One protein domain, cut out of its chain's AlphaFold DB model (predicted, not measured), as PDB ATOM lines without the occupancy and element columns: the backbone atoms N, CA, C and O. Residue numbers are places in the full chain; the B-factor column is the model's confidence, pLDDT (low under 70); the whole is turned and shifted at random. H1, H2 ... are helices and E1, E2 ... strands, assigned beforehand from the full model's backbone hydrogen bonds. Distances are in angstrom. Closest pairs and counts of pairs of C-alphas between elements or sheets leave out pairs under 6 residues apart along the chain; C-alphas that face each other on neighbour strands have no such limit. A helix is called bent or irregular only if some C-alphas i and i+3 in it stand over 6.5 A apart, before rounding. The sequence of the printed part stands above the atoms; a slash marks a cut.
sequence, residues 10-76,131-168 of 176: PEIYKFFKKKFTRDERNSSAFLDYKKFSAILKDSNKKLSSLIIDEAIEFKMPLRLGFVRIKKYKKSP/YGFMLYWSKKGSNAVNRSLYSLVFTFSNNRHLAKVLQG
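This is residues 10 to 76 and 131 to 168 of the 176 residues of an uncharacterized protein of candidate division TM6 bacterium GW2011_GWF2_33_332 (UniProt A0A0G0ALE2). The model is a long shape in two parts joined by one long helix, H3: a small helical end with H1 and the short H2, and a larger end where a bent, three-stranded sheet and H4 gather about the last turns of H3. Between the two ends, residues 38 to 44 of H3 stand free. The printed part has 105 residues, with four named helices and three named strands in the order H1 H2 H3 E1 E2 E3 H4; the sheet runs E1 E2 E3, all antiparallel, and the class is mixed, helices and strands. The whole is loose, with a radius of gyration of the C-alphas of 17.1 A, and elongated, spanning 60 by 33 by 20 A.

Find C-alpha 10 at (13.587, -13.478, -14.712); from there H1 runs over residues 10 to 20, 15.4 A long. H2 is residues 27 to 30, 6.1 A. H3 begins at C-alpha 33 at (20.675, -10.749, -17.322) and runs to residue 53, 29.6 A. Next come E1, residues 58 to 60, 6.1 A, and E2, residues 65 to 73, 22.9 A. After the cut, E3 takes residues 131 to 138, 18.6 A. H4, residues 156 to 167, 16.6 A, ends at C-alpha 167 at (4.054, 19.387, -2.604).

Look first at H1 and H2, which only just touch, with 3 pairs of C-alphas within 8 A; the closest are those of Phe 20 and Ala 29, 5.5 A apart. H1 and H3 are close but not clearly touching: the closest C-alphas, of Tyr 13 and Tyr 33, are 6.9 A apart, and their lines are about perpendicular at 77 degrees. H1 and H2 are not on the sheet. H3 only grazes it, with residues 47 to 52; the C-alphas of Ile 51 and Arg 68, the closest of H3 and E2, are 6.3 A apart. E1 and E2 form a hairpin, with N 58 and O 67 at 2.8 A. E2 and E3 are antiparallel at 161 degrees, with N 70 and O 134 at 2.8 A; E2 bends by 66 degrees at residue 68 and E3 by 70 degrees at residue 135. H4 only grazes the sheet, with residues 158 to 166. H3 touches H4 with residues 48 to 53 alone, at a shallow tilt of 25 degrees, the same way; the closest C-alphas, of Ile 52 and Leu 162, are 6.0 A apart. In H1, H3 and H4 every O i to N i+4 pair is within hydrogen-bond range; H2 is too short for such a pair.

The C-alphas of Glu 24 and Pro 76, the two farthest apart, are 61.0 A apart. Residues 77 to 130 are not printed, and C-alphas 76 and 131 are 11.7 A apart across the cut. Follow residues 139 to 155 for the long link from E3 to H4. Mean pLDDT of the printed part is 86.5; residues 21 to 30 are under 70.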
ATOM      1  N   PRO A  10      12.998 -12.261 -14.152       89.19
ATOM      2  CA  PRO A  10      13.587 -13.478 -14.712       89.19
ATOM      3  C   PRO A  10      12.747 -14.086 -15.840       89.19
ATOM      4  O   PRO A  10      13.287 -14.491 -16.866       89.19
ATOM      5  N   GLU A  11      11.425 -14.121 -15.689       89.25
ATOM      6  CA  GLU A  11      10.494 -14.672 -16.676       89.25
ATOM      7  C   GLU A  11      10.434 -13.789 -17.924       89.25
ATOM      8  O   GLU A  11      10.471 -14.298 -19.046       89.25
ATOM      9  N   ILE A  12      10.439 -12.465 -17.740       88.81
ATOM     10  CA  ILE A  12      10.534 -11.502 -18.846       88.81
ATOM     11  C   ILE A  12      11.851 -11.695 -19.608       88.81
ATOM     12  O   ILE A  12      11.856 -11.681 -20.837       88.81
ATOM     13  N   TYR A  13      12.965 -11.926 -18.909       89.56
ATOM     14  CA  TYR A  13      14.254 -12.189 -19.548       89.56
ATOM     15  C   TYR A  13      14.281 -13.524 -20.307       89.56
ATOM     16  O   TYR A  13      14.797 -13.584 -21.423       89.56
ATOM     17  N   LYS A  14      13.673 -14.586 -19.759       88.31
ATOM     18  CA  LYS A  14      13.492 -15.863 -20.475       88.31
ATOM     19  C   LYS A  14      12.681 -15.664 -21.759       88.31
ATOM     20  O   LYS A  14      13.061 -16.187 -22.806       88.31
ATOM     21  N   PHE A  15      11.599 -14.886 -21.692       87.00
ATOM     22  CA  PHE A  15      10.792 -14.533 -22.862       87.00
ATOM     23  C   PHE A  15      11.591 -13.719 -23.887       87.00
ATOM     24  O   PHE A  15      11.555 -14.037 -25.075       87.00
ATOM     25  N   PHE A  16      12.341 -12.713 -23.426       86.31
ATOM     26  CA  PHE A  16      13.236 -11.911 -24.255       86.31
ATOM     27  C   PHE A  16      14.219 -12.808 -25.007       86.31
ATOM     28  O   PHE A  16      14.222 -12.790 -26.233       86.31
ATOM     29  N   LYS A  17      14.956 -13.677 -24.300       84.88
ATOM     30  CA  LYS A  17      15.855 -14.640 -24.942       84.88
ATOM     31  C   LYS A  17      15.110 -15.459 -25.986       84.88
ATOM     32  O   LYS A  17      15.399 -15.307 -27.160       84.88
ATOM     33  N   LYS A  18      14.065 -16.202 -25.606       84.31
ATOM     34  CA  LYS A  18      13.296 -17.058 -26.531       84.31
ATOM     35  C   LYS A  18      12.839 -16.338 -27.810       84.31
ATOM     36  O   LYS A  18      12.807 -16.957 -28.872       84.31
ATOM     37  N   LYS A  19      12.450 -15.064 -27.709       82.06
ATOM     38  CA  LYS A  19      11.991 -14.267 -28.852       82.06
ATOM     39  C   LYS A  19      13.138 -13.843 -29.774       82.06
ATOM     40  O   LYS A  19      12.931 -13.822 -30.982       82.06
ATOM     41  N   PHE A  20      14.309 -13.524 -29.223       76.50
ATOM     42  CA  PHE A  20      15.440 -12.963 -29.970       76.50
ATOM     43  C   PHE A  20      16.560 -13.970 -30.297       76.50
ATOM     44  O   PHE A  20      17.369 -13.671 -31.164       76.50
ATOM     45  N   THR A  21      16.598 -15.179 -29.714       65.00
ATOM     46  CA  THR A  21      17.564 -16.230 -30.114       65.00
ATOM     47  C   THR A  21      17.243 -16.901 -31.452       65.00
ATOM     48  O   THR A  21      18.047 -17.686 -31.934       65.00
ATOM     49  N   ARG A  22      16.065 -16.660 -32.043       57.97
ATOM     50  CA  ARG A  22      15.645 -17.294 -33.310       57.97
ATOM     51  C   ARG A  22      16.215 -16.624 -34.563       57.97
ATOM     52  O   ARG A  22      15.967 -17.110 -35.658       57.97
ATOM     53  N   ASP A  23      16.929 -15.517 -34.403       59.81
ATOM     54  CA  ASP A  23      17.395 -14.681 -35.501       59.81
ATOM     55  C   ASP A  23      18.904 -14.457 -35.324       59.81
ATOM     56  O   ASP A  23      19.329 -13.642 -34.506       59.81
ATOM     57  N   GLU A  24      19.728 -15.233 -36.038       55.22
ATOM     58  CA  GLU A  24      21.199 -15.265 -35.887       55.22
ATOM     59  C   GLU A  24      21.877 -13.908 -36.160       55.22
ATOM     60  O   GLU A  24      23.029 -13.695 -35.792       55.22
ATOM     61  N   ARG A  25      21.149 -12.951 -36.748       59.47
ATOM     62  CA  ARG A  25      21.622 -11.585 -37.021       59.47
ATOM     63  C   ARG A  25      21.473 -10.629 -35.830       59.47
ATOM     64  O   ARG A  25      21.935  -9.493 -35.905       59.47
ATOM     65  N   ASN A  26      20.825 -11.044 -34.736       58.94
ATOM     66  CA  ASN A  26      20.522 -10.168 -33.602       58.94
ATOM     67  C   ASN A  26      21.536 -10.308 -32.450       58.94
ATOM     68  O   ASN A  26      21.442 -11.186 -31.594       58.94
ATOM     69  N   SER A  27      22.462  -9.343 -32.362       58.81
ATOM     70  CA  SER A  27      23.439  -9.173 -31.263       58.81
ATOM     71  C   SER A  27      22.798  -9.127 -29.855       58.81
ATOM     72  O   SER A  27      23.420  -9.462 -28.846       58.81
ATOM     73  N   SER A  28      21.510  -8.782 -29.777       58.47
ATOM     74  CA  SER A  28      20.700  -8.731 -28.555       58.47
ATOM     75  C   SER A  28      20.443 -10.100 -27.900       58.47
ATOM     76  O   SER A  28      20.124 -10.139 -26.708       58.47
ATOM     77  N   ALA A  29      20.653 -11.218 -28.608       59.88
ATOM     78  CA  ALA A  29      20.571 -12.574 -28.048       59.88
ATOM     79  C   ALA A  29      21.649 -12.862 -26.978       59.88
ATOM     80  O   ALA A  29      21.450 -13.713 -26.105       59.88
ATOM     81  N   PHE A  30      22.756 -12.108 -26.993       65.56
ATOM     82  CA  PHE A  30      23.892 -12.266 -26.074       65.56
ATOM     83  C   PHE A  30      23.827 -11.365 -24.835       65.56
ATOM     84  O   PHE A  30      24.762 -11.337 -24.033       65.56
ATOM     85  N   LEU A  31      22.743 -10.605 -24.656       79.88
ATOM     86  CA  LEU A  31      22.636  -9.692 -23.528       79.88
ATOM     87  C   LEU A  31      22.541 -10.480 -22.211       79.88
ATOM     88  O   LEU A  31      21.596 -11.241 -22.008       79.88
ATOM     89  N   ASP A  32      23.503 -10.277 -21.309       87.19
ATOM     90  CA  ASP A  32      23.459 -10.861 -19.966       87.19
ATOM     91  C   ASP A  32      22.279 -10.309 -19.145       87.19
ATOM     92  O   ASP A  32      21.844  -9.167 -19.321       87.19
ATOM     93  N   TYR A  33      21.798 -11.102 -18.185       89.12
ATOM     94  CA  TYR A  33      20.675 -10.749 -17.322       89.12
ATOM     95  C   TYR A  33      20.944  -9.467 -16.533       89.12
ATOM     96  O   TYR A  33      20.040  -8.642 -16.377       89.12
ATOM     97  N   LYS A  34      22.183  -9.256 -16.058       90.50
ATOM     98  CA  LYS A  34      22.531  -8.034 -15.319       90.50
ATOM     99  C   LYS A  34      22.376  -6.802 -16.204       90.50
ATOM    100  O   LYS A  34      21.735  -5.838 -15.789       90.50
ATOM    101  N   LYS A  35      22.898  -6.860 -17.434       90.06
ATOM    102  CA  LYS A  35      22.774  -5.775 -18.419       90.06
ATOM    103  C   LYS A  35      21.311  -5.550 -18.811       90.06
ATOM    104  O   LYS A  35      20.851  -4.413 -18.789       90.06
ATOM    105  N   PHE A  36      20.556  -6.621 -19.063       90.25
ATOM    106  CA  PHE A  36      19.117  -6.567 -19.341       90.25
ATOM    107  C   PHE A  36      18.334  -5.844 -18.240       90.25
ATOM    108  O   PHE A  36      17.590  -4.897 -18.496       90.25
ATOM    109  N   SER A  37      18.534  -6.278 -16.994       91.56
ATOM    110  CA  SER A  37      17.865  -5.714 -15.825       91.56
ATOM    111  C   SER A  37      18.238  -4.247 -15.621       91.56
ATOM    112  O   SER A  37      17.367  -3.436 -15.309       91.56
ATOM    113  N   ALA A  38      19.512  -3.895 -15.822       92.69
ATOM    114  CA  ALA A  38      19.990  -2.522 -15.705       92.69
ATOM    115  C   ALA A  38      19.329  -1.598 -16.737       92.69
ATOM    116  O   ALA A  38      18.780  -0.568 -16.351       92.69
ATOM    117  N   ILE A  39      19.296  -2.002 -18.011       91.94
ATOM    118  CA  ILE A  39      18.661  -1.225 -19.087       91.94
ATOM    119  C   ILE A  39      17.171  -1.026 -18.798       91.94
ATOM    120  O   ILE A  39      16.682   0.097 -18.849       91.94
ATOM    121  N   LEU A  40      16.443  -2.087 -18.434       91.38
ATOM    122  CA  LEU A  40      15.016  -1.965 -18.122       91.38
ATOM    123  C   LEU A  40      14.749  -1.026 -16.945       91.38
ATOM    124  O   LEU A  40      13.793  -0.253 -16.980       91.38
ATOM    125  N   LYS A  41      15.568  -1.095 -15.893       91.38
ATOM    126  CA  LYS A  41      15.430  -0.213 -14.731       91.38
ATOM    127  C   LYS A  41      15.698   1.241 -15.101       91.38
ATOM    128  O   LYS A  41      14.923   2.097 -14.682       91.38
ATOM    129  N   ASP A  42      16.745   1.511 -15.878       94.31
ATOM    130  CA  ASP A  42      17.077   2.867 -16.320       94.31
ATOM    131  C   ASP A  42      15.981   3.447 -17.222       94.31
ATOM    132  O   ASP A  42      15.459   4.527 -16.946       94.31
ATOM    133  N   SER A  43      15.534   2.678 -18.219       92.31
ATOM    134  CA  SER A  43      14.440   3.075 -19.110       92.31
ATOM    135  C   SER A  43      13.146   3.349 -18.344       92.31
ATOM    136  O   SER A  43      12.524   4.390 -18.543       92.31
ATOM    137  N   ASN A  44      12.750   2.464 -17.422       91.50
ATOM    138  CA  ASN A  44      11.542   2.662 -16.618       91.50
ATOM    139  C   ASN A  44      11.666   3.857 -15.666       91.50
ATOM    140  O   ASN A  44      10.672   4.536 -15.415       91.50
ATOM    141  N   LYS A  45      12.863   4.120 -15.129       92.56
ATOM    142  CA  LYS A  45      13.110   5.283 -14.270       92.56
ATOM    143  C   LYS A  45      12.965   6.578 -15.064       92.56
ATOM    144  O   LYS A  45      12.213   7.445 -14.634       92.56
ATOM    145  N   LYS A  46      13.613   6.675 -16.229       93.56
ATOM    146  CA  LYS A  46      13.487   7.827 -17.134       93.56
ATOM    147  C   LYS A  46      12.043   8.034 -17.571       93.56
ATOM    148  O   LYS A  46      11.531   9.136 -17.448       93.56
ATOM    149  N   LEU A  47      11.359   6.969 -17.988       93.06
ATOM    150  CA  LEU A  47       9.954   7.044 -18.378       93.06
ATOM    151  C   LEU A  47       9.058   7.538 -17.231       93.06
ATOM    152  O   LEU A  47       8.183   8.366 -17.448       93.06
ATOM    153  N   SER A  48       9.283   7.044 -16.011       92.06
ATOM    154  CA  SER A  48       8.554   7.494 -14.820       92.06
ATOM    155  C   SER A  48       8.772   8.985 -14.555       92.06
ATOM    156  O   SER A  48       7.803   9.695 -14.306       92.06
ATOM    157  N   SER A  49      10.015   9.465 -14.662       91.56
ATOM    158  CA  SER A  49      10.333  10.893 -14.558       91.56
ATOM    159  C   SER A  49       9.630  11.717 -15.634       91.56
ATOM    160  O   SER A  49       8.942  12.661 -15.292       91.56
ATOM    161  N   LEU A  50       9.667  11.311 -16.906       92.12
ATOM    162  CA  LEU A  50       8.954  12.018 -17.981       92.12
ATOM    163  C   LEU A  50       7.438  12.119 -17.718       92.12
ATOM    164  O   LEU A  50       6.819  13.157 -17.928       92.12
ATOM    165  N   ILE A  51       6.815  11.048 -17.221       92.69
ATOM    166  CA  ILE A  51       5.375  11.056 -16.917       92.69
ATOM    167  C   ILE A  51       5.064  11.949 -15.707       92.69
ATOM    168  O   ILE A  51       4.017  12.590 -15.682       92.69
ATOM    169  N   ILE A  52       5.926  11.955 -14.686       91.44
ATOM    170  CA  ILE A  52       5.666  12.650 -13.417       91.44
ATOM    171  C   ILE A  52       6.058  14.126 -13.477       91.44
ATOM    172  O   ILE A  52       5.269  14.983 -13.079       91.44
ATOM    173  N   ASP A  53       7.257  14.394 -13.980       89.69
ATOM    174  CA  ASP A  53       7.910  15.699 -13.956       89.69
ATOM    175  C   ASP A  53       7.462  16.564 -15.138       89.69
ATOM    176  O   ASP A  53       7.299  17.768 -14.978       89.69
ATOM    177  N   GLU A  54       7.207  15.952 -16.301       87.62
ATOM    178  CA  GLU A  54       6.784  16.647 -17.530       87.62
ATOM    179  C   GLU A  54       5.299  16.416 -17.867       87.62
ATOM    180  O   GLU A  54       4.809  16.886 -18.890       87.62
ATOM    181  N   ALA A  55       4.566  15.685 -17.017       87.69
ATOM    182  CA  ALA A  55       3.154  15.340 -17.213       87.69
ATOM    183  C   ALA A  55       2.845  14.657 -18.566       87.69
ATOM    184  O   ALA A  55       1.734  14.772 -19.087       87.69
ATOM    185  N   ILE A  56       3.800  13.924 -19.150       90.81
ATOM    186  CA  ILE A  56       3.625  13.297 -20.468       90.81
ATOM    187  C   ILE A  56       2.644  12.115 -20.406       90.81
ATOM    188  O   ILE A  56       2.671  11.288 -19.493       90.81
ATOM    189  N   GLU A  57       1.803  11.988 -21.439       91.31
ATOM    190  CA  GLU A  57       0.991  10.792 -21.668       91.31
ATOM    191  C   GLU A  57       1.800   9.742 -22.447       91.31
ATOM    192  O   GLU A  57       2.109   9.891 -23.630       91.31
ATOM    193  N   PHE A  58       2.137   8.634 -21.787       93.62
ATOM    194  CA  PHE A  58       2.872   7.542 -22.413       93.62
ATOM    195  C   PHE A  58       1.922   6.547 -23.081       93.62
ATOM    196  O   PHE A  58       1.224   5.775 -22.415       93.62
ATOM    197  N   LYS A  59       1.934   6.513 -24.416       93.56
ATOM    198  CA  LYS A  59       1.220   5.501 -25.203       93.56
ATOM    199  C   LYS A  59       1.918   4.151 -25.090       93.56
ATOM    200  O   LYS A  59       3.018   3.957 -25.602       93.56
ATOM    201  N   MET A  60       1.253   3.190 -24.462       92.25
ATOM    202  CA  MET A  60       1.817   1.862 -24.285       92.25
ATOM    203  C   MET A  60       1.872   1.078 -25.603       92.25
ATOM    204  O   MET A  60       0.953   1.169 -26.431       92.25
ATOM    205  N   PRO A  61       2.917   0.248 -25.788       90.31
ATOM    206  CA  PRO A  61       3.039  -0.613 -26.954       90.31
ATOM    207  C   PRO A  61       1.886  -1.620 -27.029       90.31
ATOM    208  O   PRO A  61       1.154  -1.841 -26.062       90.31
ATOM    209  N   LEU A  62       1.723  -2.239 -28.204       89.62
ATOM    210  CA  LEU A  62       0.695  -3.257 -28.469       89.62
ATOM    211  C   LEU A  62      -0.744  -2.778 -28.217       89.62
ATOM    212  O   LEU A  62      -1.624  -3.584 -27.929       89.62
ATOM    213  N   ARG A  63      -0.990  -1.462 -28.335       90.19
ATOM    214  CA  ARG A  63      -2.302  -0.844 -28.087       90.19
ATOM    215  C   ARG A  63      -2.854  -1.266 -26.726       90.19
ATOM    216  O   ARG A  63      -3.987  -1.722 -26.626       90.19
ATOM    217  N   LEU A  64      -2.043  -1.143 -25.676       92.44
ATOM    218  CA  LEU A  64      -2.493  -1.390 -24.305       92.44
ATOM    219  C   LEU A  64      -3.168  -0.164 -23.674       92.44
ATOM    220  O   LEU A  64      -3.757  -0.287 -22.605       92.44
ATOM    221  N   GLY A  65      -3.155   0.986 -24.347       93.12
ATOM    222  CA  GLY A  65      -3.718   2.246 -23.864       93.12
ATOM    223  C   GLY A  65      -2.618   3.218 -23.459       93.12
ATOM    224  O   GLY A  65      -1.555   3.227 -24.077       93.12
ATOM    225  N   PHE A  66      -2.863   4.017 -22.424       94.25
ATOM    226  CA  PHE A  66      -1.981   5.118 -22.035       94.25
ATOM    227  C   PHE A  66      -1.697   5.117 -20.538       94.25
ATOM    228  O   PHE A  66      -2.584   4.844 -19.731       94.25
ATOM    229  N   VAL A  67      -0.469   5.451 -20.160       94.12
ATOM    230  CA  VAL A  67      -0.092   5.746 -18.776       94.12
ATOM    231  C   VAL A  67       0.052   7.253 -18.638       94.12
ATOM    232  O   VAL A  67       0.783   7.871 -19.406       94.12
ATOM    233  N   ARG A  68      -0.651   7.835 -17.668       93.06
ATOM    234  CA  ARG A  68      -0.663   9.282 -17.423       93.06
ATOM    235  C   ARG A  68      -0.933   9.595 -15.961       93.06
ATOM    236  O   ARG A  68      -1.350   8.716 -15.204       93.06
ATOM    237  N   ILE A  69      -0.767  10.854 -15.579       92.88
ATOM    238  CA  ILE A  69      -1.322  11.364 -14.326       92.88
ATOM    239  C   ILE A  69      -2.774  11.758 -14.572       92.88
ATOM    240  O   ILE A  69      -3.077  12.489 -15.511       92.88
ATOM    241  N   LYS A  70      -3.667  11.237 -13.733       90.81
ATOM    242  CA  LYS A  70      -5.073  11.622 -13.689       90.81
ATOM    243  C   LYS A  70      -5.299  12.571 -12.517       90.81
ATOM    244  O   LYS A  70      -5.052  12.193 -11.368       90.81
ATOM    245  N   LYS A  71      -5.810  13.759 -12.825       90.50
ATOM    246  CA  LYS A  71      -6.371  14.740 -11.899       90.50
ATOM    247  C   LYS A  71      -7.828  14.374 -11.631       90.50
ATOM    248  O   LYS A  71      -8.564  14.012 -12.542       90.50
ATOM    249  N   TYR A  72      -8.254  14.408 -10.376       87.88
ATOM    250  CA  TYR A  72      -9.654  14.186 -10.022       87.88
ATOM    251  C   TYR A  72     -10.042  15.058  -8.833       87.88
ATOM    252  O   TYR A  72      -9.287  15.197  -7.872       87.88
ATOM    253  N   LYS A  73     -11.238  15.644  -8.884       85.69
ATOM    254  CA  LYS A  73     -11.778  16.420  -7.768       85.69
ATOM    255  C   LYS A  73     -12.550  15.493  -6.840       85.69
ATOM    256  O   LYS A  73     -13.408  14.735  -7.288       85.69
ATOM    257  N   LYS A  74     -12.224  15.530  -5.550       76.44
ATOM    258  CA  LYS A  74     -13.045  14.896  -4.516       76.44
ATOM    259  C   LYS A  74     -13.972  15.971  -3.974       76.44
ATOM    260  O   LYS A  74     -13.502  16.875  -3.299       76.44
ATOM    261  N   SER A  75     -15.259  15.876  -4.281       73.38
ATOM    262  CA  SER A  75     -16.274  16.717  -3.648       73.38
ATOM    263  C   SER A  75     -16.827  15.949  -2.448       73.38
ATOM    264  O   SER A  75     -17.477  14.923  -2.666       73.38
ATOM    265  N   PRO A  76     -16.541  16.367  -1.201       74.94
ATOM    266  CA  PRO A  76     -17.172  15.771  -0.033       74.94
ATOM    267  C   PRO A  76     -18.681  15.980  -0.135       74.94
ATOM    268  O   PRO A  76     -19.136  17.082  -0.446       74.94
ATOM    269  N   TYR A 131      -7.854  19.175  -5.481       86.75
ATOM    270  CA  TYR A 131      -7.668  18.084  -6.436       86.75
ATOM    271  C   TYR A 131      -6.764  16.984  -5.879       86.75
ATOM    272  O   TYR A 131      -5.725  17.243  -5.272       86.75
ATOM    273  N   GLY A 132      -7.139  15.735  -6.147       87.56
ATOM    274  CA  GLY A 132      -6.292  14.561  -5.989       87.56
ATOM    275  C   GLY A 132      -5.642  14.158  -7.311       87.56
ATOM    276  O   GLY A 132      -6.167  14.423  -8.393       87.56
ATOM    277  N   PHE A 133      -4.498  13.484  -7.214       89.81
ATOM    278  CA  PHE A 133      -3.709  13.046  -8.363       89.81
ATOM    279  C   PHE A 133      -3.341  11.584  -8.194       89.81
ATOM    280  O   PHE A 133      -3.059  11.120  -7.086       89.81
ATOM    281  N   MET A 134      -3.343  10.842  -9.294       90.56
ATOM    282  CA  MET A 134      -2.850   9.473  -9.303       90.56
ATOM    283  C   MET A 134      -2.215   9.118 -10.639       90.56
ATOM    284  O   MET A 134      -2.694   9.528 -11.695       90.56
ATOM    285  N   LEU A 135      -1.183   8.279 -10.594       92.44
ATOM    286  CA  LEU A 135      -0.750   7.554 -11.781       92.44
ATOM    287  C   LEU A 135      -1.864   6.599 -12.201       92.44
ATOM    288  O   LEU A 135      -2.379   5.815 -11.397       92.44
ATOM    289  N   TYR A 136      -2.250   6.684 -13.466       93.38
ATOM    290  CA  TYR A 136      -3.417   6.009 -13.993       93.38
ATOM    291  C   TYR A 136      -3.103   5.342 -15.328       93.38
ATOM    292  O   TYR A 136      -2.502   5.932 -16.226       93.38
ATOM    293  N   TRP A 137      -3.557   4.097 -15.461       94.12
ATOM    294  CA  TRP A 137      -3.598   3.415 -16.743       94.12
ATOM    295  C   TRP A 137      -4.961   3.638 -17.395       94.12
ATOM    296  O   TRP A 137      -5.961   3.007 -17.042       94.12
ATOM    297  N   SER A 138      -4.979   4.525 -18.384       92.31
ATOM    298  CA  SER A 138      -6.113   4.706 -19.275       92.31
ATOM    299  C   SER A 138      -6.196   3.538 -20.250       92.31
ATOM    300  O   SER A 138      -5.319   3.325 -21.087       92.31
ATOM    301  N   LYS A 139      -7.300   2.793 -20.175       91.31
ATOM    302  CA  LYS A 139      -7.607   1.683 -21.091       91.31
ATOM    303  C   LYS A 139      -8.222   2.166 -22.414       91.31
ATOM    304  O   LYS A 139      -8.678   1.347 -23.214       91.31
ATOM    305  N   LYS A 140      -8.260   3.484 -22.652       88.56
ATOM    306  CA  LYS A 140      -8.749   4.076 -23.903       88.56
ATOM    307  C   LYS A 140      -7.889   3.581 -25.069       88.56
ATOM    308  O   LYS A 140      -6.666   3.618 -24.998       88.56
ATOM    309  N   GLY A 141      -8.533   3.073 -26.119       85.81
ATOM    310  CA  GLY A 141      -7.839   2.485 -27.272       85.81
ATOM    311  C   GLY A 141      -7.122   1.160 -26.983       85.81
ATOM    312  O   GLY A 141      -6.316   0.727 -27.802       85.81
ATOM    313  N   SER A 142      -7.387   0.526 -25.830       91.25
ATOM    314  CA  SER A 142      -6.786  -0.760 -25.485       91.25
ATOM    315  C   SER A 142      -7.501  -1.922 -26.174       91.25
ATOM    316  O   SER A 142      -8.715  -2.065 -25.994       91.25
ATOM    317  N   ASN A 143      -6.746  -2.765 -26.885       90.62
ATOM    318  CA  ASN A 143      -7.240  -3.973 -27.566       90.62
ATOM    319  C   ASN A 143      -7.089  -5.251 -26.723       90.62
ATOM    320  O   ASN A 143      -7.355  -6.348 -27.210       90.62
ATOM    321  N   ALA A 144      -6.644  -5.135 -25.470       89.00
ATOM    322  CA  ALA A 144      -6.525  -6.289 -24.590       89.00
ATOM    323  C   ALA A 144      -7.907  -6.918 -24.326       89.00
ATOM    324  O   ALA A 144      -8.847  -6.236 -23.905       89.00
ATOM    325  N   VAL A 145      -8.015  -8.229 -24.542       90.06
ATOM    326  CA  VAL A 145      -9.218  -9.005 -24.209       90.06
ATOM    327  C   VAL A 145      -9.461  -8.911 -22.704       90.06
ATOM    328  O   VAL A 145      -8.518  -8.989 -21.917       90.06
ATOM    329  N   ASN A 146     -10.713  -8.700 -22.295       90.75
ATOM    330  CA  ASN A 146     -11.096  -8.537 -20.888       90.75
ATOM    331  C   ASN A 146     -10.280  -7.469 -20.140       90.75
ATOM    332  O   ASN A 146     -10.001  -7.603 -18.949       90.75
ATOM    333  N   ARG A 147      -9.917  -6.371 -20.821       86.25
ATOM    334  CA  ARG A 147      -9.133  -5.259 -20.249       86.25
ATOM    335  C   ARG A 147      -9.638  -4.767 -18.890       86.25
ATOM    336  O   ARG A 147      -8.837  -4.277 -18.102       86.25
ATOM    337  N   SER A 148     -10.936  -4.870 -18.591       86.19
ATOM    338  CA  SER A 148     -11.521  -4.502 -17.292       86.19
ATOM    339  C   SER A 148     -10.935  -5.298 -16.121       86.19
ATOM    340  O   SER A 148     -10.718  -4.702 -15.070       86.19
ATOM    341  N   LEU A 149     -10.588  -6.576 -16.319       90.06
ATOM    342  CA  LEU A 149     -10.061  -7.477 -15.284       90.06
ATOM    343  C   LEU A 149      -8.612  -7.175 -14.880       90.06
ATOM    344  O   LEU A 149      -8.166  -7.583 -13.810       90.06
ATOM    345  N   TYR A 150      -7.870  -6.464 -15.727       88.94
ATOM    346  CA  TYR A 150      -6.473  -6.129 -15.475       88.94
ATOM    347  C   TYR A 150      -6.341  -4.756 -14.817       88.94
ATOM    348  O   TYR A 150      -7.056  -3.812 -15.153       88.94
ATOM    349  N   SER A 151      -5.377  -4.611 -13.915       89.00
ATOM    350  CA  SER A 151      -4.987  -3.326 -13.339       89.00
ATOM    351  C   SER A 151      -3.473  -3.170 -13.387       89.00
ATOM    352  O   SER A 151      -2.729  -4.146 -13.282       89.00
ATOM    353  N   LEU A 152      -3.021  -1.931 -13.583       89.62
ATOM    354  CA  LEU A 152      -1.609  -1.585 -13.519       89.62
ATOM    355  C   LEU A 152      -1.327  -1.018 -12.132       89.62
ATOM    356  O   LEU A 152      -1.974  -0.060 -11.708       89.62
ATOM    357  N   VAL A 153      -0.371  -1.624 -11.436       89.06
ATOM    358  CA  VAL A 153       0.056  -1.189 -10.108       89.06
ATOM    359  C   VAL A 153       1.430  -0.552 -10.238       89.06
ATOM    360  O   VAL A 153       2.401  -1.216 -10.597       89.06
ATOM    361  N   PHE A 154       1.501   0.744  -9.954       90.38
ATOM    362  CA  PHE A 154       2.756   1.485  -9.949       90.38
ATOM    363  C   PHE A 154       3.552   1.198  -8.679       90.38
ATOM    364  O   PHE A 154       2.999   0.857  -7.630       90.38
ATOM    365  N   THR A 155       4.871   1.349  -8.761       89.81
ATOM    366  CA  THR A 155       5.734   1.178  -7.597       89.81
ATOM    367  C   THR A 155       5.499   2.294  -6.585       89.81
ATOM    368  O   THR A 155       5.179   3.438  -6.915       89.81
ATOM    369  N   PHE A 156       5.729   1.974  -5.315       86.62
ATOM    370  CA  PHE A 156       5.621   2.947  -4.235       86.62
ATOM    371  C   PHE A 156       6.591   4.129  -4.395       86.62
ATOM    372  O   PHE A 156       6.260   5.251  -4.016       86.62
ATOM    373  N   SER A 157       7.759   3.903  -5.007       91.06
ATOM    374  CA  SER A 157       8.716   4.963  -5.340       91.06
ATOM    375  C   SER A 157       8.113   6.007  -6.279       91.06
ATOM    376  O   SER A 157       8.303   7.195  -6.048       91.06
ATOM    377  N   ASN A 158       7.349   5.578  -7.287       91.25
ATOM    378  CA  ASN A 158       6.715   6.480  -8.246       91.25
ATOM    379  C   ASN A 158       5.615   7.303  -7.573       91.25
ATOM    380  O   ASN A 158       5.558   8.514  -7.748       91.25
ATOM    381  N   ASN A 159       4.797   6.671  -6.725       90.25
ATOM    382  CA  ASN A 159       3.765   7.386  -5.967       90.25
ATOM    383  C   ASN A 159       4.372   8.418  -5.004       90.25
ATOM    384  O   ASN A 159       3.858   9.524  -4.884       90.25
ATOM    385  N   ARG A 160       5.490   8.082  -4.344       90.56
ATOM    386  CA  ARG A 160       6.234   9.040  -3.513       90.56
ATOM    387  C   ARG A 160       6.838  10.171  -4.334       90.56
ATOM    388  O   ARG A 160       6.866  11.296  -3.852       90.56
ATOM    389  N   HIS A 161       7.342   9.874  -5.529       92.19
ATOM    390  CA  HIS A 161       7.905  10.889  -6.408       92.19
ATOM    391  C   HIS A 161       6.833  11.898  -6.824       92.19
ATOM    392  O   HIS A 161       7.007  13.088  -6.596       92.19
ATOM    393  N   LEU A 162       5.676  11.405  -7.279       91.19
ATOM    394  CA  LEU A 162       4.517  12.239  -7.582       91.19
ATOM    395  C   LEU A 162       4.091  13.090  -6.377       91.19
ATOM    396  O   LEU A 162       3.897  14.289  -6.519       91.19
ATOM    397  N   ALA A 163       3.998  12.503  -5.180       89.06
ATOM    398  CA  ALA A 163       3.639  13.256  -3.977       89.06
ATOM    399  C   ALA A 163       4.622  14.402  -3.676       89.06
ATOM    400  O   ALA A 163       4.186  15.483  -3.299       89.06
ATOM    401  N   LYS A 164       5.931  14.190  -3.879       89.81
ATOM    402  CA  LYS A 164       6.946  15.244  -3.716       89.81
ATOM    403  C   LYS A 164       6.783  16.364  -4.738       89.81
ATOM    404  O   LYS A 164       6.866  17.525  -4.363       89.81
ATOM    405  N   VAL A 165       6.536  16.016  -6.001       88.69
ATOM    406  CA  VAL A 165       6.305  17.001  -7.068       88.69
ATOM    407  C   VAL A 165       5.057  17.833  -6.773       88.69
ATOM    408  O   VAL A 165       5.085  19.047  -6.926       88.69
ATOM    409  N   LEU A 166       3.991  17.208  -6.265       86.75
ATOM    410  CA  LEU A 166       2.745  17.899  -5.912       86.75
ATOM    411  C   LEU A 166       2.861  18.817  -4.690       86.75
ATOM    412  O   LEU A 166       2.089  19.762  -4.591       86.75
ATOM    413  N   GLN A 167       3.780  18.531  -3.764       84.00
ATOM    414  CA  GLN A 167       4.054  19.387  -2.604       84.00
ATOM    415  C   GLN A 167       4.918  20.610  -2.948       84.00
ATOM    416  O   GLN A 167       4.968  21.547  -2.156       84.00
ATOM    417  N   GLY A 168       5.629  20.584  -4.079       80.38
ATOM    418  CA  GLY A 168       6.423  21.710  -4.568       80.38
ATOM    419  C   GLY A 168       5.606  22.717  -5.383       80.38
ATOM    420  O   GLY A 168       4.390  22.597  -5.524       80.38
TER     421      GLY A 168